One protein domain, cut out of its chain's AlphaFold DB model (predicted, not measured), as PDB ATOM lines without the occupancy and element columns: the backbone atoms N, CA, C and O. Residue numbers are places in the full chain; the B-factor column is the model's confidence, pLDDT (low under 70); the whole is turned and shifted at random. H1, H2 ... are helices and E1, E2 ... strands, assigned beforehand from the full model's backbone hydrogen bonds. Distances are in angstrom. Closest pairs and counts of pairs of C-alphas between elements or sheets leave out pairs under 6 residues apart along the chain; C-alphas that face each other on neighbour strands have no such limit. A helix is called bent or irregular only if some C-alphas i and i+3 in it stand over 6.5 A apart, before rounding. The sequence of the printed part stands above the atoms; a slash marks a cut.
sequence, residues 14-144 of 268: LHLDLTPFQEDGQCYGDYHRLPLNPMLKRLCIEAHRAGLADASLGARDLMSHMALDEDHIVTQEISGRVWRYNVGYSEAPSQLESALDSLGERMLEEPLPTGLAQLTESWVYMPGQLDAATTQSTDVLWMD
ATOM      1  N   LEU A  14       0.753  38.328  35.440       89.62
ATOM      2  CA  LEU A  14       1.505  39.424  34.855       89.62
ATOM      3  C   LEU A  14       1.266  40.682  35.667       89.62
ATOM      4  O   LEU A  14       0.131  41.090  35.889       89.62
ATOM      5  N   HIS A  15       2.361  41.316  36.056       89.31
ATOM      6  CA  HIS A  15       2.304  42.595  36.729       89.31
ATOM      7  C   HIS A  15       2.027  43.705  35.714       89.31
ATOM      8  O   HIS A  15       2.804  43.897  34.771       89.31
ATOM      9  N   LEU A  16       0.937  44.447  35.902       88.38
ATOM     10  CA  LEU A  16       0.597  45.594  35.070       88.38
ATOM     11  C   LEU A  16       0.758  46.884  35.872       88.38
ATOM     12  O   LEU A  16      -0.063  47.194  36.727       88.38
ATOM     13  N   ASP A  17       1.803  47.645  35.548       87.94
ATOM     14  CA  ASP A  17       1.998  49.015  36.033       87.94
ATOM     15  C   ASP A  17       0.889  49.924  35.486       87.94
ATOM     16  O   ASP A  17       0.793  50.145  34.272       87.94
ATOM     17  N   LEU A  18       0.050  50.412  36.398       87.56
ATOM     18  CA  LEU A  18      -1.113  51.242  36.115       87.56
ATOM     19  C   LEU A  18      -0.777  52.732  36.038       87.56
ATOM     20  O   LEU A  18      -1.534  53.483  35.426       87.56
ATOM     21  N   THR A  19       0.373  53.138  36.585       85.69
ATOM     22  CA  THR A  19       0.812  54.541  36.670       85.69
ATOM     23  C   THR A  19       0.648  55.295  35.339       85.69
ATOM     24  O   THR A  19       0.070  56.379  35.318       85.69
ATOM     25  N   PRO A  20       1.045  54.727  34.183       87.12
ATOM     26  CA  PRO A  20       1.016  55.457  32.912       87.12
ATOM     27  C   PRO A  20      -0.377  55.585  32.296       87.12
ATOM     28  O   PRO A  20      -0.524  56.246  31.276       87.12
ATOM     29  N   PHE A  21      -1.387  54.930  32.871       87.31
ATOM     30  CA  PHE A  21      -2.776  55.029  32.425       87.31
ATOM     31  C   PHE A  21      -3.603  55.976  33.293       87.31
ATOM     32  O   PHE A  21      -4.715  56.308  32.898       87.31
ATOM     33  N   GLN A  22      -3.084  56.411  34.446       82.25
ATOM     34  CA  GLN A  22      -3.782  57.342  35.333       82.25
ATOM     35  C   GLN A  22      -3.915  58.735  34.717       82.25
ATOM     36  O   GLN A  22      -4.948  59.370  34.883       82.25
ATOM     37  N   GLU A  23      -2.900  59.197  33.978       79.44
ATOM     38  CA  GLU A  23      -2.921  60.512  33.315       79.44
ATOM     39  C   GLU A  23      -4.051  60.622  32.278       79.44
ATOM     40  O   GLU A  23      -4.667  61.677  32.135       79.44
ATOM     41  N   ASP A  24      -4.342  59.513  31.593       81.62
ATOM     42  CA  ASP A  24      -5.448  59.378  30.637       81.62
ATOM     43  C   ASP A  24      -6.742  58.858  31.298       81.62
ATOM     44  O   ASP A  24      -7.800  58.775  30.661       81.62
ATOM     45  N   GLY A  25      -6.642  58.443  32.561       80.88
ATOM     46  CA  GLY A  25      -7.711  57.890  33.370       80.88
ATOM     47  C   GLY A  25      -8.543  58.977  34.040       80.88
ATOM     48  O   GLY A  25      -8.222  60.164  34.020       80.88
ATOM     49  N   GLN A  26      -9.669  58.575  34.614       82.50
ATOM     50  CA  GLN A  26     -10.554  59.474  35.351       82.50
ATOM     51  C   GLN A  26     -10.969  58.816  36.659       82.50
ATOM     52  O   GLN A  26     -11.304  57.635  36.667       82.50
ATOM     53  N   CYS A  27     -11.008  59.576  37.748       76.00
ATOM     54  CA  CYS A  27     -11.608  59.098  38.988       76.00
ATOM     55  C   CYS A  27     -13.132  59.238  38.905       76.00
ATOM     56  O   CYS A  27     -13.662  60.230  38.395       76.00
ATOM     57  N   TYR A  28     -13.833  58.234  39.407       71.75
ATOM     58  CA  TYR A  28     -15.277  58.133  39.411       71.75
ATOM     59  C   TYR A  28     -15.740  57.533  40.741       71.75
ATOM     60  O   TYR A  28     -15.723  56.318  40.924       71.75
ATOM     61  N   GLY A  29     -16.115  58.398  41.688       75.12
ATOM     62  CA  GLY A  29     -16.332  57.979  43.074       75.12
ATOM     63  C   GLY A  29     -15.073  57.313  43.634       75.12
ATOM     64  O   GLY A  29     -13.971  57.821  43.437       75.12
ATOM     65  N   ASP A  30     -15.244  56.143  44.244       78.25
ATOM     66  CA  ASP A  30     -14.155  55.305  44.754       78.25
ATOM     67  C   ASP A  30     -13.569  54.372  43.681       78.25
ATOM     68  O   ASP A  30     -13.089  53.292  44.006       78.25
ATOM     69  N   TYR A  31     -13.633  54.732  42.394       83.81
ATOM     70  CA  TYR A  31     -13.124  53.917  41.287       83.81
ATOM     71  C   TYR A  31     -12.298  54.738  40.303       83.81
ATOM     72  O   TYR A  31     -12.609  55.886  40.010       83.81
ATOM     73  N   HIS A  32     -11.277  54.128  39.712       85.31
ATOM     74  CA  HIS A  32     -10.534  54.695  38.591       85.31
ATOM     75  C   HIS A  32     -10.988  54.054  37.298       85.31
ATOM     76  O   HIS A  32     -10.936  52.838  37.131       85.31
ATOM     77  N   ARG A  33     -11.393  54.901  36.363       88.88
ATOM     78  CA  ARG A  33     -11.746  54.572  34.992       88.88
ATOM     79  C   ARG A  33     -10.500  54.706  34.121       88.88
ATOM     80  O   ARG A  33     -10.103  55.817  33.774       88.88
ATOM     81  N   LEU A  34      -9.903  53.579  33.747       91.38
ATOM     82  CA  LEU A  34      -8.662  53.503  32.973       91.38
ATOM     83  C   LEU A  34      -8.918  53.057  31.520       91.38
ATOM     84  O   LEU A  34      -9.817  52.244  31.265       91.38
ATOM     85  N   PRO A  35      -8.152  53.562  30.537       91.75
ATOM     86  CA  PRO A  35      -8.347  53.216  29.132       91.75
ATOM     87  C   PRO A  35      -7.892  51.774  28.837       91.75
ATOM     88  O   PRO A  35      -6.702  51.453  28.861       91.75
ATOM     89  N   LEU A  36      -8.828  50.894  28.456       91.31
ATOM     90  CA  LEU A  36      -8.548  49.458  28.296       91.31
ATOM     91  C   LEU A  36      -7.613  49.159  27.114       91.31
ATOM     92  O   LEU A  36      -6.737  48.306  27.203       91.31
ATOM     93  N   ASN A  37      -7.780  49.838  25.976       90.69
ATOM     94  CA  ASN A  37      -6.988  49.529  24.776       90.69
ATOM     95  C   ASN A  37      -5.471  49.768  24.975       90.69
ATOM     96  O   ASN A  37      -4.687  48.896  24.587       90.69
ATOM     97  N   PRO A  38      -5.020  50.900  25.552       90.69
ATOM     98  CA  PRO A  38      -3.630  51.081  25.977       90.69
ATOM     99  C   PRO A  38      -3.141  50.008  26.957       90.69
ATOM    100  O   PRO A  38      -2.052  49.467  26.751       90.69
ATOM    101  N   MET A  39      -3.954  49.648  27.956       90.94
ATOM    102  CA  MET A  39      -3.614  48.598  28.924       90.94
ATOM    103  C   MET A  39      -3.364  47.258  28.234       90.94
ATOM    104  O   MET A  39      -2.306  46.656  28.415       90.94
ATOM    105  N   LEU A  40      -4.270  46.841  27.343       91.00
ATOM    106  CA  LEU A  40      -4.124  45.612  26.563       91.00
ATOM    107  C   LEU A  40      -2.865  45.629  25.687       91.00
ATOM    108  O   LEU A  40      -2.187  44.613  25.563       91.00
ATOM    109  N   LYS A  41      -2.502  46.769  25.086       90.69
ATOM    110  CA  LYS A  41      -1.257  46.873  24.303       90.69
ATOM    111  C   LYS A  41      -0.019  46.652  25.169       90.69
ATOM    112  O   LYS A  41       0.899  45.964  24.728       90.69
ATOM    113  N   ARG A  42       0.016  47.218  26.376       90.25
ATOM    114  CA  ARG A  42       1.149  47.041  27.291       90.25
ATOM    115  C   ARG A  42       1.215  45.618  27.828       90.25
ATOM    116  O   ARG A  42       2.277  45.008  27.762       90.25
ATOM    117  N   LEU A  43       0.077  45.063  28.236       89.50
ATOM    118  CA  LEU A  43      -0.023  43.667  28.647       89.50
ATOM    119  C   LEU A  43       0.429  42.719  27.530       89.50
ATOM    120  O   LEU A  43       1.119  41.746  27.803       89.50
ATOM    121  N   CYS A  44       0.121  43.034  26.269       90.00
ATOM    122  CA  CYS A  44       0.615  42.283  25.116       90.00
ATOM    123  C   CYS A  44       2.139  42.214  25.096       90.00
ATOM    124  O   CYS A  44       2.707  41.136  24.942       90.00
ATOM    125  N   ILE A  45       2.807  43.354  25.274       89.94
ATOM    126  CA  ILE A  45       4.270  43.424  25.299       89.94
ATOM    127  C   ILE A  45       4.821  42.583  26.453       89.94
ATOM    128  O   ILE A  45       5.741  41.795  26.234       89.94
ATOM    129  N   GLU A  46       4.251  42.709  27.653       89.12
ATOM    130  CA  GLU A  46       4.702  41.937  28.817       89.12
ATOM    131  C   GLU A  46       4.458  40.433  28.646       89.12
ATOM    132  O   GLU A  46       5.348  39.632  28.916       89.12
ATOM    133  N   ALA A  47       3.317  40.032  28.085       89.00
ATOM    134  CA  ALA A  47       3.020  38.633  27.800       89.00
ATOM    135  C   ALA A  47       3.985  38.022  26.776       89.00
ATOM    136  O   ALA A  47       4.412  36.878  26.933       89.00
ATOM    137  N   HIS A  48       4.378  38.777  25.745       88.88
ATOM    138  CA  HIS A  48       5.402  38.336  24.794       88.88
ATOM    139  C   HIS A  48       6.780  38.222  25.455       88.88
ATOM    140  O   HIS A  48       7.487  37.243  25.228       88.88
ATOM    141  N   ARG A  49       7.161  39.194  26.298       89.25
ATOM    142  CA  ARG A  49       8.426  39.157  27.056       89.25
ATOM    143  C   ARG A  49       8.487  37.971  28.015       89.25
ATOM    144  O   ARG A  49       9.536  37.346  28.129       89.25
ATOM    145  N   ALA A  50       7.366  37.650  28.653       87.62
ATOM    146  CA  ALA A  50       7.214  36.499  29.533       87.62
ATOM    147  C   ALA A  50       7.069  35.161  28.777       87.62
ATOM    148  O   ALA A  50       7.049  34.107  29.404       87.62
ATOM    149  N   GLY A  51       6.967  35.175  27.441       87.62
ATOM    150  CA  GLY A  51       6.796  33.968  26.625       87.62
ATOM    151  C   GLY A  51       5.403  33.326  26.704       87.62
ATOM    152  O   GLY A  51       5.248  32.172  26.306       87.62
ATOM    153  N   LEU A  52       4.401  34.059  27.199       85.06
ATOM    154  CA  LEU A  52       3.004  33.625  27.345       85.06
ATOM    155  C   LEU A  52       2.163  33.872  26.081       85.06
ATOM    156  O   LEU A  52       1.148  33.206  25.870       85.06
ATOM    157  N   ALA A  53       2.590  34.812  25.234       84.06
ATOM    158  CA  ALA A  53       1.959  35.152  23.962       84.06
ATOM    159  C   ALA A  53       2.869  34.814  22.774       84.06
ATOM    160  O   ALA A  53       4.077  35.064  22.809       84.06
ATOM    161  N   ASP A  54       2.281  34.269  21.706       82.38
ATOM    162  CA  ASP A  54       2.960  34.128  20.419       82.38
ATOM    163  C   ASP A  54       2.846  35.415  19.589       82.38
ATOM    164  O   ASP A  54       1.929  36.207  19.782       82.38
ATOM    165  N   ALA A  55       3.746  35.592  18.617       80.06
ATOM    166  CA  ALA A  55       3.803  36.789  17.774       80.06
ATOM    167  C   ALA A  55       2.537  37.048  16.927       80.06
ATOM    168  O   ALA A  55       2.442  38.093  16.284       80.06
ATOM    169  N   SER A  56       1.597  36.097  16.870       82.44
ATOM    170  CA  SER A  56       0.332  36.250  16.152       82.44
ATOM    171  C   SER A  56      -0.797  36.791  17.031       82.44
ATOM    172  O   SER A  56      -1.825  37.203  16.495       82.44
ATOM    173  N   LEU A  57      -0.611  36.826  18.355       81.00
ATOM    174  CA  LEU A  57      -1.610  37.297  19.306       81.00
ATOM    175  C   LEU A  57      -1.667  38.832  19.336       81.00
ATOM    176  O   LEU A  57      -0.726  39.509  19.754       81.00
ATOM    177  N   GLY A  58      -2.792  39.397  18.896       80.44
ATOM    178  CA  GLY A  58      -3.025  40.835  18.923       80.44
ATOM    179  C   GLY A  58      -3.516  41.327  20.286       80.44
ATOM    180  O   GLY A  58      -4.147  40.598  21.044       80.44
ATOM    181  N   ALA A  59      -3.318  42.618  20.574       82.44
ATOM    182  CA  ALA A  59      -3.747  43.226  21.840       82.44
ATOM    183  C   ALA A  59      -5.257  43.070  22.120       82.44
ATOM    184  O   ALA A  59      -5.660  42.927  23.266       82.44
ATOM    185  N   ARG A  60      -6.113  43.074  21.088       76.88
ATOM    186  CA  ARG A  60      -7.565  42.883  21.271       76.88
ATOM    187  C   ARG A  60      -7.948  41.448  21.617       76.88
ATOM    188  O   ARG A  60      -8.937  41.253  22.319       76.88
ATOM    189  N   ASP A  61      -7.173  40.470  21.162       80.50
ATOM    190  CA  ASP A  61      -7.427  39.057  21.455       80.50
ATOM    191  C   ASP A  61      -7.171  38.754  22.942       80.50
ATOM    192  O   ASP A  61      -7.836  37.900  23.532       80.50
ATOM    193  N   LEU A  62      -6.298  39.544  23.580       80.12
ATOM    194  CA  LEU A  62      -5.948  39.435  25.000       80.12
ATOM    195  C   LEU A  62      -7.106  39.640  25.955       80.12
ATOM    196  O   LEU A  62      -7.097  39.064  27.034       80.12
ATOM    197  N   MET A  63      -8.121  40.411  25.567       78.81
ATOM    198  CA  MET A  63      -9.285  40.626  26.427       78.81
ATOM    199  C   MET A  63      -9.977  39.300  26.790       78.81
ATOM    200  O   MET A  63     -10.617  39.207  27.827       78.81
ATOM    201  N   SER A  64      -9.860  38.269  25.946       75.56
ATOM    202  CA  SER A  64     -10.405  36.934  26.230       75.56
ATOM    203  C   SER A  64      -9.486  36.016  27.043       75.56
ATOM    204  O   SER A  64      -9.899  34.912  27.377       75.56
ATOM    205  N   HIS A  65      -8.269  36.468  27.340       81.38
ATOM    206  CA  HIS A  65      -7.236  35.741  28.082       81.38
ATOM    207  C   HIS A  65      -6.918  36.384  29.435       81.38
ATOM    208  O   HIS A  65      -6.088  35.872  30.177       81.38
ATOM    209  N   MET A  66      -7.535  37.522  29.732       82.19
ATOM    210  CA  MET A  66      -7.205  38.360  30.870       82.19
ATOM    211  C   MET A  66      -8.285  38.251  31.940       82.19
ATOM    212  O   MET A  66      -9.429  38.609  31.676       82.19
ATOM    213  N   ALA A  67      -7.900  37.844  33.143       86.00
ATOM    214  CA  ALA A  67      -8.641  38.078  34.377       86.00
ATOM    215  C   ALA A  67      -7.854  39.062  35.250       86.00
ATOM    216  O   ALA A  67      -6.639  39.190  35.108       86.00
ATOM    217  N   LEU A  68      -8.544  39.765  36.137       86.50
ATOM    218  CA  LEU A  68      -7.921  40.656  37.111       86.50
ATOM    219  C   LEU A  68      -8.164  40.092  38.507       86.50
ATOM    220  O   LEU A  68      -9.207  39.482  38.742       86.50
ATOM    221  N   ASP A  69      -7.195  40.301  39.395       82.50
ATOM    222  CA  ASP A  69      -7.290  39.876  40.797       82.50
ATOM    223  C   ASP A  69      -8.301  40.710  41.593       82.50
ATOM    224  O   ASP A  69      -8.834  40.242  42.593       82.50
ATOM    225  N   GLU A  70      -8.579  41.929  41.133       83.44
ATOM    226  CA  GLU A  70      -9.510  42.859  41.767       83.44
ATOM    227  C   GLU A  70     -10.891  42.812  41.107       83.44
ATOM    228  O   GLU A  70     -11.025  42.590  39.895       83.44
ATOM    229  N   ASP A  71     -11.913  43.124  41.902       84.88
ATOM    230  CA  ASP A  71     -13.237  43.484  41.404       84.88
ATOM    231  C   ASP A  71     -13.118  44.599  40.363       84.88
ATOM    232  O   ASP A  71     -12.460  45.617  40.582       84.88
ATOM    233  N   HIS A  72     -13.761  44.429  39.214       87.50
ATOM    234  CA  HIS A  72     -13.631  45.386  38.128       87.50
ATOM    235  C   HIS A  72     -14.846  45.398  37.212       87.50
ATOM    236  O   HIS A  72     -15.577  44.417  37.070       87.50
ATOM    237  N   ILE A  73     -15.029  46.522  36.520       88.31
ATOM    238  CA  ILE A  73     -16.087  46.679  35.522       88.31
ATOM    239  C   ILE A  73     -15.449  47.053  34.195       88.31
ATOM    240  O   ILE A  73     -14.813  48.096  34.071       88.31
ATOM    241  N   VAL A  74     -15.626  46.220  33.173       89.19
ATOM    242  CA  VAL A  74     -15.200  46.546  31.810       89.19
ATOM    243  C   VAL A  74     -16.381  47.113  31.050       89.19
ATOM    244  O   VAL A  74     -17.305  46.368  30.721       89.19
ATOM    245  N   THR A  75     -16.336  48.398  30.713       88.44
ATOM    246  CA  THR A  75     -17.390  49.059  29.942       88.44
ATOM    247  C   THR A  75     -16.997  49.214  28.479       88.44
ATOM    248  O   THR A  75     -15.824  49.257  28.099       88.44
ATOM    249  N   GLN A  76     -18.017  49.320  27.637       87.12
ATOM    250  CA  GLN A  76     -17.922  49.963  26.343       87.12
ATOM    251  C   GLN A  76     -18.821  51.178  26.317       87.12
ATOM    252  O   GLN A  76     -20.010  51.080  26.625       87.12
ATOM    253  N   GLU A  77     -18.250  52.303  25.918       88.44
ATOM    254  CA  GLU A  77     -18.881  53.606  26.016       88.44
ATOM    255  C   GLU A  77     -18.901  54.312  24.665       88.44
ATOM    256  O   GLU A  77     -17.986  54.167  23.854       88.44
ATOM    257  N   ILE A  78     -19.948  55.100  24.432       86.31
ATOM    258  CA  ILE A  78     -20.042  56.022  23.301       86.31
ATOM    259  C   ILE A  78     -20.313  57.408  23.865       86.31
ATOM    260  O   ILE A  78     -21.326  57.619  24.525       86.31
ATOM    261  N   SER A  79     -19.413  58.361  23.606       84.69
ATOM    262  CA  SER A  79     -19.532  59.744  24.099       84.69
ATOM    263  C   SER A  79     -19.798  59.827  25.615       84.69
ATOM    264  O   SER A  79     -20.638  60.602  26.064       84.69
ATOM    265  N   GLY A  80     -19.128  58.978  26.404       82.62
ATOM    266  CA  GLY A  80     -19.278  58.928  27.864       82.62
ATOM    267  C   GLY A  80     -20.567  58.271  28.383       82.62
ATOM    268  O   GLY A  80     -20.811  58.303  29.589       82.62
ATOM    269  N   ARG A  81     -21.392  57.665  27.523       86.00
ATOM    270  CA  ARG A  81     -22.547  56.841  27.920       86.00
ATOM    271  C   ARG A  81     -22.208  55.361  27.815       86.00
ATOM    272  O   ARG A  81     -21.534  54.960  26.866       86.00
ATOM    273  N   VAL A  82     -22.692  54.550  28.751       85.44
ATOM    274  CA  VAL A  82     -22.390  53.115  28.805       85.44
ATOM    275  C   VAL A  82     -23.328  52.366  27.866       85.44
ATOM    276  O   VAL A  82     -24.545  52.430  27.991       85.44
ATOM    277  N   TRP A  83     -22.757  51.649  26.901       81.56
ATOM    278  CA  TRP A  83     -23.520  50.764  26.024       81.56
ATOM    279  C   TRP A  83     -23.640  49.360  26.605       81.56
ATOM    280  O   TRP A  83     -24.717  48.770  26.629       81.56
ATOM    281  N   ARG A  84     -22.510  48.810  27.048       81.62
ATOM    282  CA  ARG A  84     -22.441  47.495  27.678       81.62
ATOM    283  C   ARG A  84     -21.341  47.477  28.711       81.62
ATOM    284  O   ARG A  84     -20.319  48.129  28.517       81.62
ATOM    285  N   TYR A  85     -21.509  46.673  29.743       84.75
ATOM    286  CA  TYR A  85     -20.464  46.442  30.722       84.75
ATOM    287  C   TYR A  85     -20.472  44.990  31.173       84.75
ATOM    288  O   TYR A  85     -21.530  44.378  31.192       84.75
ATOM    289  N   ASN A  86     -19.298  44.457  31.511       84.31
ATOM    290  CA  ASN A  86     -19.151  43.163  32.177       84.31
ATOM    291  C   ASN A  86     -18.536  43.417  33.550       84.31
ATOM    292  O   ASN A  86     -17.667  44.282  33.671       84.31
ATOM    293  N   VAL A  87     -18.950  42.635  34.539       84.75
ATOM    294  CA  VAL A  87     -18.396  42.674  35.892       84.75
ATOM    295  C   VAL A  87     -17.493  41.463  36.097       84.75
ATOM    296  O   VAL A  87     -17.858  40.354  35.695       84.75
ATOM    297  N   GLY A  88     -16.323  41.696  36.681       85.31
ATOM    298  CA  GLY A  88     -15.465  40.673  37.260       85.31
ATOM    299  C   GLY A  88     -15.397  40.853  38.774       85.31
ATOM    300  O   GLY A  88     -15.263  41.971  39.262       85.31
ATOM    301  N   TYR A  89     -15.508  39.742  39.478       81.94
ATOM    302  CA  TYR A  89     -15.487  39.553  40.918       81.94
ATOM    303  C   TYR A  89     -14.189  38.850  41.319       81.94
ATOM    304  O   TYR A  89     -13.743  37.884  40.688       81.94
ATOM    305  N   SER A  90     -13.617  39.329  42.402       77.56
ATOM    306  CA  SER A  90     -12.540  38.728  43.165       77.56
ATOM    307  C   SER A  90     -13.113  37.895  44.317       77.56
ATOM    308  O   SER A  90     -14.323  37.840  44.538       77.56
ATOM    309  N   GLU A  91     -12.245  37.218  45.066       68.56
ATOM    310  CA  GLU A  91     -12.646  36.507  46.288       68.56
ATOM    311  C   GLU A  91     -12.887  37.454  47.482       68.56
ATOM    312  O   GLU A  91     -13.383  37.021  48.525       68.56
ATOM    313  N   ALA A  92     -12.528  38.736  47.359       65.44
ATOM    314  CA  ALA A  92     -12.720  39.735  48.404       65.44
ATOM    315  C   ALA A  92     -14.156  40.309  48.387       65.44
ATOM    316  O   ALA A  92     -14.826  40.266  47.356       65.44
ATOM    317  N   PRO A  93     -14.663  40.853  49.515       57.66
ATOM    318  CA  PRO A  93     -16.008  41.430  49.577       57.66
ATOM    319  C   PRO A  93     -16.199  42.562  48.558       57.66
ATOM    320  O   PRO A  93     -15.395  43.497  48.520       57.66
ATOM    321  N   SER A  94     -17.280  42.504  47.771       62.12
ATOM    322  CA  SER A  94     -17.486  43.427  46.654       62.12
ATOM    323  C   SER A  94     -17.849  44.839  47.108       62.12
ATOM    324  O   SER A  94     -18.777  45.018  47.896       62.12
ATOM    325  N   GLN A  95     -17.182  45.849  46.548       67.75
ATOM    326  CA  GLN A  95     -17.517  47.275  46.732       67.75
ATOM    327  C   GLN A  95     -18.244  47.880  45.518       67.75
ATOM    328  O   GLN A  95     -18.471  49.086  45.450       67.75
ATOM    329  N   LEU A  96     -18.603  47.039  44.543       74.88
ATOM    330  CA  LEU A  96     -19.013  47.461  43.202       74.88
ATOM    331  C   LEU A  96     -20.357  48.188  43.140       74.88
ATOM    332  O   LEU A  96     -20.625  48.840  42.135       74.88
ATOM    333  N   GLU A  97     -21.186  48.103  44.180       75.00
ATOM    334  CA  GLU A  97     -22.568  48.593  44.167       75.00
ATOM    335  C   GLU A  97     -22.666  50.075  43.773       75.00
ATOM    336  O   GLU A  97     -23.308  50.406  42.780       75.00
ATOM    337  N   SER A  98     -21.909  50.957  44.436       75.44
ATOM    338  CA  SER A  98     -21.941  52.398  44.141       75.44
ATOM    339  C   SER A  98     -21.474  52.737  42.716       75.44
ATOM    340  O   SER A  98     -22.009  53.652  42.078       75.44
ATOM    341  N   ALA A  99     -20.495  51.992  42.190       78.38
ATOM    342  CA  ALA A  99     -20.055  52.151  40.807       78.38
ATOM    343  C   ALA A  99     -21.117  51.670  39.817       78.38
ATOM    344  O   ALA A  99     -21.296  52.284  38.767       78.38
ATOM    345  N   LEU A 100     -21.822  50.589  40.135       81.25
ATOM    346  CA  LEU A 100     -22.847  50.011  39.277       81.25
ATOM    347  C   LEU A 100     -24.089  50.896  39.189       81.25
ATOM    348  O   LEU A 100     -24.528  51.157  38.070       81.25
ATOM    349  N   ASP A 101     -24.577  51.434  40.309       79.56
ATOM    350  CA  ASP A 101     -25.714  52.372  40.333       79.56
ATOM    351  C   ASP A 101     -25.445  53.574  39.424       79.56
ATOM    352  O   ASP A 101     -26.199  53.912  38.508       79.56
ATOM    353  N   SER A 102     -24.264  54.150  39.608       79.19
ATOM    354  CA  SER A 102     -23.767  55.271  38.831       79.19
ATOM    355  C   SER A 102     -23.605  54.979  37.330       79.19
ATOM    356  O   SER A 102     -23.825  55.846  36.476       79.19
ATOM    357  N   LEU A 103     -23.182  53.762  36.970       81.25
ATOM    358  CA  LEU A 103     -23.134  53.327  35.574       81.25
ATOM    359  C   LEU A 103     -24.544  53.122  35.015       81.25
ATOM    360  O   LEU A 103     -24.768  53.459  33.850       81.25
ATOM    361  N   GLY A 104     -25.476  52.632  35.837       77.88
ATOM    362  CA  GLY A 104     -26.898  52.482  35.536       77.88
ATOM    363  C   GLY A 104     -27.519  53.780  35.024       77.88
ATOM    364  O   GLY A 104     -28.092  53.799  33.934       77.88
ATOM    365  N   GLU A 105     -27.287  54.898  35.714       78.19
ATOM    366  CA  GLU A 105     -27.752  56.236  35.300       78.19
ATOM    367  C   GLU A 105     -27.180  56.707  33.947       78.19
ATOM    368  O   GLU A 105     -27.724  57.583  33.263       78.19
ATOM    369  N   ARG A 106     -26.035  56.147  33.541       79.31
ATOM    370  CA  ARG A 106     -25.318  56.498  32.306       79.31
ATOM    371  C   ARG A 106     -25.595  55.529  31.161       79.31
ATOM    372  O   ARG A 106     -25.056  55.751  30.067       79.31
ATOM    373  N   MET A 107     -26.391  54.486  31.391       80.56
ATOM    374  CA  MET A 107     -26.735  53.505  30.372       80.56
ATOM    375  C   MET A 107     -27.470  54.161  29.201       80.56
ATOM    376  O   MET A 107     -28.270  55.080  29.360       80.56
ATOM    377  N   LEU A 108     -27.169  53.698  27.992       79.81
ATOM    378  CA  LEU A 108     -27.895  54.107  26.794       79.81
ATOM    379  C   LEU A 108     -29.278  53.448  26.763       79.81
ATOM    380  O   LEU A 108     -29.376  52.226  26.844       79.81
ATOM    381  N   GLU A 109     -30.321  54.260  26.580       68.12
ATOM    382  CA  GLU A 109     -31.728  53.823  26.625       68.12
ATOM    383  C   GLU A 109     -32.216  53.084  25.358       68.12
ATOM    384  O   GLU A 109     -33.371  52.680  25.288       68.12
ATOM    385  N   GLU A 110     -31.365  52.824  24.358       66.25
ATOM    386  CA  GLU A 110     -31.753  52.113  23.128       66.25
ATOM    387  C   GLU A 110     -30.631  51.189  22.612       66.25
ATOM    388  O   GLU A 110     -29.443  51.505  22.760       66.25
ATOM    389  N   PRO A 111     -30.957  50.050  21.965       61.53
ATOM    390  CA  PRO A 111     -29.944  49.190  21.369       61.53
ATOM    391  C   PRO A 111     -29.241  49.908  20.210       61.53
ATOM    392  O   PRO A 111     -29.855  50.293  19.214       61.53
ATOM    393  N   LEU A 112     -27.921  50.060  20.320       62.44
ATOM    394  CA  LEU A 112     -27.129  50.744  19.303       62.44
ATOM    395  C   LEU A 112     -27.039  49.942  17.991       62.44
ATOM    396  O   LEU A 112     -26.751  48.741  18.013       62.44
ATOM    397  N   PRO A 113     -27.175  50.606  16.829       65.94
ATOM    398  CA  PRO A 113     -26.880  50.011  15.533       65.94
ATOM    399  C   PRO A 113     -25.449  49.465  15.447       65.94
ATOM    400  O   PRO A 113     -24.493  50.119  15.866       65.94
ATOM    401  N   THR A 114     -25.273  48.316  14.786       66.88
ATOM    402  CA  THR A 114     -23.979  47.625  14.599       66.88
ATOM    403  C   THR A 114     -22.870  48.524  14.032       66.88
ATOM    404  O   THR A 114     -21.694  48.306  14.316       66.88
ATOM    405  N   GLY A 115     -23.224  49.561  13.263       67.00
ATOM    406  CA  GLY A 115     -22.274  50.536  12.716       67.00
ATOM    407  C   GLY A 115     -21.567  51.394  13.773       67.00
ATOM    408  O   GLY A 115     -20.431  51.807  13.555       67.00
ATOM    409  N   LEU A 116     -22.186  51.611  14.938       69.94
ATOM    410  CA  LEU A 116     -21.606  52.402  16.030       69.94
ATOM    411  C   LEU A 116     -20.657  51.584  16.918       69.94
ATOM    412  O   LEU A 116     -19.895  52.170  17.681       69.94
ATOM    413  N   ALA A 117     -20.600  50.255  16.759       66.00
ATOM    414  CA  ALA A 117     -19.651  49.400  17.479       66.00
ATOM    415  C   ALA A 117     -18.179  49.758  17.193       66.00
ATOM    416  O   ALA A 117     -17.290  49.422  17.970       66.00
ATOM    417  N   GLN A 118     -17.898  50.436  16.075       72.75
ATOM    418  CA  GLN A 118     -16.552  50.923  15.760       72.75
ATOM    419  C   GLN A 118     -16.187  52.209  16.513       72.75
ATOM    420  O   GLN A 118     -15.004  52.518  16.628       72.75
ATOM    421  N   LEU A 119     -17.183  52.934  17.027       78.88
ATOM    422  CA  LEU A 119     -17.013  54.181  17.775       78.88
ATOM    423  C   LEU A 119     -16.938  53.958  19.289       78.88
ATOM    424  O   LEU A 119     -16.759  54.916  20.031       78.88
ATOM    425  N   THR A 120     -17.095  52.715  19.756       84.81
ATOM    426  CA  THR A 120     -17.060  52.423  21.187       84.81
ATOM    427  C   THR A 120     -15.643  52.519  21.726       84.81
ATOM    428  O   THR A 120     -14.725  51.858  21.226       84.81
ATOM    429  N   GLU A 121     -15.495  53.263  22.807       88.62
ATOM    430  CA  GLU A 121     -14.316  53.242  23.656       88.62
ATOM    431  C   GLU A 121     -14.481  52.137  24.698       88.62
ATOM    432  O   GLU A 121     -15.589  51.895  25.164       88.62
ATOM    433  N   SER A 122     -13.396  51.461  25.064       89.44
ATOM    434  CA  SER A 122     -13.432  50.453  26.126       89.44
ATOM    435  C   SER A 122     -12.670  50.961  27.340       89.44
ATOM    436  O   SER A 122     -11.523  51.398  27.197       89.44
ATOM    437  N   TRP A 123     -13.279  50.834  28.512       91.69
ATOM    438  CA  TRP A 123     -12.717  51.279  29.784       91.69
ATOM    439  C   TRP A 123     -12.751  50.145  30.798       91.69
ATOM    440  O   TRP A 123     -13.595  49.254  30.708       91.69
ATOM    441  N   VAL A 124     -11.821  50.168  31.747       91.00
ATOM    442  CA  VAL A 124     -11.857  49.312  32.932       91.00
ATOM    443  C   VAL A 124     -11.963  50.199  34.162       91.00
ATOM    444  O   VAL A 124     -11.218  51.165  34.296       91.00
ATOM    445  N   TYR A 125     -12.923  49.895  35.022       89.56
ATOM    446  CA  TYR A 125     -13.119  50.543  36.307       89.56
ATOM    447  C   TYR A 125     -12.535  49.625  37.373       89.56
ATOM    448  O   TYR A 125     -12.908  48.454  37.433       89.56
ATOM    449  N   MET A 126     -11.617  50.154  38.174       86.38
ATOM    450  CA  MET A 126     -10.939  49.448  39.263       86.38
ATOM    451  C   MET A 126     -11.039  50.251  40.565       86.38
ATOM    452  O   MET A 126     -11.194  51.469  40.481       86.38
ATOM    453  N   PRO A 127     -10.941  49.627  41.750       79.94
ATOM    454  CA  PRO A 127     -11.062  50.328  43.024       79.94
ATOM    455  C   PRO A 127     -10.095  51.514  43.199       79.94
ATOM    456  O   PRO A 127      -8.957  51.518  42.729       79.94
ATOM    457  N   GLY A 128     -10.574  52.507  43.944       66.94
ATOM    458  CA  GLY A 128     -10.076  53.865  44.205       66.94
ATOM    459  C   GLY A 128      -8.683  53.993  44.804       66.94
ATOM    460  O   GLY A 128      -8.147  55.094  44.885       66.94
ATOM    461  N   GLN A 129      -8.064  52.883  45.212       60.72
ATOM    462  CA  GLN A 129      -6.752  52.873  45.875       60.72
ATOM    463  C   GLN A 129      -5.610  53.398  44.988       60.72
ATOM    464  O   GLN A 129      -4.472  53.544  45.435       60.72
ATOM    465  N   LEU A 130      -5.932  53.743  43.744       58.53
ATOM    466  CA  LEU A 130      -5.063  54.337  42.755       58.53
ATOM    467  C   LEU A 130      -4.863  55.868  42.935       58.53
ATOM    468  O   LEU A 130      -4.394  56.535  42.021       58.53
ATOM    469  N   ASP A 131      -5.130  56.455  44.107       54.78
ATOM    470  CA  ASP A 131      -4.835  57.880  44.401       54.78
ATOM    471  C   ASP A 131      -3.561  58.114  45.248       54.78
ATOM    472  O   ASP A 131      -3.239  59.245  45.624       54.78
ATOM    473  N   ALA A 132      -2.782  57.068  45.551       51.09
ATOM    474  CA  ALA A 132      -1.540  57.205  46.319       51.09
ATOM    475  C   ALA A 132      -0.322  57.511  45.425       51.09
ATOM    476  O   ALA A 132      -0.155  56.908  44.367       51.09
ATOM    477  N   ALA A 133       0.584  58.378  45.904       56.59
ATOM    478  CA  ALA A 133       1.855  58.790  45.274       56.59
ATOM    479  C   ALA A 133       2.911  57.664  45.097       56.59
ATOM    480  O   ALA A 133       4.108  57.927  44.983       56.59
ATOM    481  N   THR A 134       2.483  56.406  45.127       61.84
ATOM    482  CA  THR A 134       3.285  55.196  44.937       61.84
ATOM    483  C   THR A 134       3.062  54.624  43.545       61.84
ATOM    484  O   THR A 134       2.018  54.851  42.946       61.84
ATOM    485  N   THR A 135       4.022  53.842  43.043       69.62
ATOM    486  CA  THR A 135       3.822  53.010  41.849       69.62
ATOM    487  C   THR A 135       2.576  52.160  42.035       69.62
ATOM    488  O   THR A 135       2.465  51.438  43.028       69.62
ATOM    489  N   GLN A 136       1.649  52.259  41.091       80.06
ATOM    490  CA  GLN A 136       0.406  51.514  41.140       80.06
ATOM    491  C   GLN A 136       0.428  50.385  40.154       80.06
ATOM    492  O   GLN A 136       0.924  50.509  39.036       80.06
ATOM    493  N   SER A 137      -0.142  49.276  40.576       83.06
ATOM    494  CA  SER A 137      -0.094  48.061  39.806       83.06
ATOM    495  C   SER A 137      -1.218  47.137  40.189       83.06
ATOM    496  O   SER A 137      -1.630  47.111  41.345       83.06
ATOM    497  N   THR A 138      -1.630  46.325  39.233       86.25
ATOM    498  CA  THR A 138      -2.503  45.186  39.477       86.25
ATOM    499  C   THR A 138      -1.865  43.932  38.908       86.25
ATOM    500  O   THR A 138      -1.135  43.990  37.908       86.25
ATOM    501  N   ASP A 139      -2.132  42.809  39.560       86.88
ATOM    502  CA  ASP A 139      -1.791  41.508  39.022       86.88
ATOM    503  C   ASP A 139      -2.914  41.043  38.095       86.88
ATOM    504  O   ASP A 139      -4.106  41.058  38.407       86.88
ATOM    505  N   VAL A 140      -2.492  40.665  36.897       89.06
ATOM    506  CA  VAL A 140      -3.359  40.214  35.825       89.06
ATOM    507  C   VAL A 140      -3.178  38.715  35.672       89.06
ATOM    508  O   VAL A 140      -2.085  38.245  35.342       89.06
ATOM    509  N   LEU A 141      -4.250  37.958  35.872       87.38
ATOM    510  CA  LEU A 141      -4.271  36.525  35.626       87.38
ATOM    511  C   LEU A 141      -4.356  36.273  34.122       87.38
ATOM    512  O   LEU A 141      -5.306  36.670  33.444       87.38
ATOM    513  N   TRP A 142      -3.357  35.581  33.593       86.31
ATOM    514  CA  TRP A 142      -3.304  35.172  32.202       86.31
ATOM    515  C   TRP A 142      -3.828  33.747  32.055       86.31
ATOM    516  O   TRP A 142      -3.230  32.788  32.538       86.31
ATOM    517  N   MET A 143      -4.946  33.597  31.356       84.31
ATOM    518  CA  MET A 143      -5.690  32.347  31.269       84.31
ATOM    519  C   MET A 143      -5.809  31.855  29.826       84.31
ATOM    520  O   MET A 143      -5.970  32.622  28.870       84.31
ATOM    521  N   ASP A 144      -5.762  30.537  29.653       81.69
ATOM    522  CA  ASP A 144      -6.134  29.903  28.394       81.69
ATOM    523  C   ASP A 144      -7.657  29.773  28.244       81.69
ATOM    524  O   ASP A 144      -8.426  30.157  29.122       81.69
TER     525      ASP A 144
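Overview. This is residues 14 to 144 of the 268 residues of an uncharacterized protein of Chromohalobacter japonicus (UniProt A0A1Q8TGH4). A strongly twisted antiparallel sheet of five strands, E2 E3 E7 E5 E6, makes the larger part of the domain, and a small sheet of three strands, E1 E8 E4, covered on one face by the long helix H2, makes the other part. H2 starts where E3 ends and leads from the large sheet to the small one, while H4 packs on one face of the large sheet, near both of its edge strands, and H5 lies farthest from the middle of the domain. The printed part has 131 residues with six named helices and eight named strands, in the order E1 H1 E2 E3 H2 H3 E4 E5 E6 H4 H5 E7 H6 E8; both sheets are antiparallel and the class is mixed, helices and strands. The whole is compact, with a radius of gyration of the C-alphas of 15.0 A and spans of 43 by 37 by 28 A.

Arrangement. In the large sheet, E2, residues 26 to 28, and E3, residues 31 to 35, form a hairpin, with N 28 and O 31 at 2.7 A. E7, residues 121 to 127, is the antiparallel neighbour of E3, with N 34 and O 124 at 2.8 A. E5, residues 72 to 78, is the next neighbour of E7, with N 75 and O 123 at 2.9 A. E5 forms a second hairpin with E6, residues 81 to 88, where N 76 and O 84 are 2.7 A apart; E6 bends by 65 degrees at residue 84. E2 and E6 are the edge strands. H4, residues 97 to 104, is on this sheet at a height of 8.2 A; it only just lies over E7, with 3 of its C-alphas, and runs along the strands, at 12 degrees to E7 on the local plane. The closest C-alphas of H4 and E6 are those of Leu 103 and Val 82, 6.8 A apart. H5, residues 114 to 118, only grazes the sheet, with residues 116 to 118, and is apart from H4. H6, residues 128 to 131, grazes it too; H6 is irregular, but only just, with C-alphas 128 and 131 6.6 A apart. In the small sheet, E8, residues 137 to 142, has E1, residues 14 to 17, and E4, residues 66 to 68, as antiparallel neighbours. The pairing is staggered: E8 pairs with E1 over residues 137 to 140, with N 14 and O 140 at 2.8 A, and with E4 over residues 140 to 142, with N 141 and O 67 at 2.8 A. H2, residues 36 to 49, is on this sheet at a height of 7.7 A, over E1 and slantwise to the strands, at 48 degrees to E1 on the local plane. The closest C-alphas of H2 and E1 are those of Leu 43 and Leu 16, 6.7 A apart. H2 only grazes the large sheet, with residues 36 to 39. H3, residues 61 to 64, only just touches H2, with 3 pairs of C-alphas within 8 A, the closest being Leu 62 and Leu 40 at 6.6 A. H1, residues 19 to 22, is close to H2 but not clearly touching, with the C-alphas of Phe 21 and Met 39 7.4 A apart, and grazes the large sheet with residues 20 to 22. Every O i to N i+4 pair is within hydrogen-bond range in H2 and H4; H5 has 0 of 1, with 1 of 2 O i to N i+3 pairs within range, and H1, H3 and H6 are too short for an i+4 pair.

Along the chain. E1 begins at C-alpha 14, (1.505, 39.424, 34.855). H2 measures 19.9 A from C-alpha 36, (-8.548, 49.458, 28.296), to C-alpha 49. E5 measures 19.3 A, E6 20.0 A, E7 19.9 A and E8 15.3 A, and E8 ends at C-alpha 142, (-3.304, 35.172, 32.202). E3 measures 13.1 A and H4 10.4 A; the other elements are shorter.

Size, cuts and confidence. The C-alphas farthest apart, those of Gly 51 and Glu 109, are 43.3 A apart. The printed part has no cut. The link from H2 to H3, of 11 residues, is long; those from E6 to H4 and from H4 to H5 are short, and the other links are tight. The mean pLDDT of the printed part is 80.7, and residues 91 to 95, 109 to 117 and 128 to 135 are under 70.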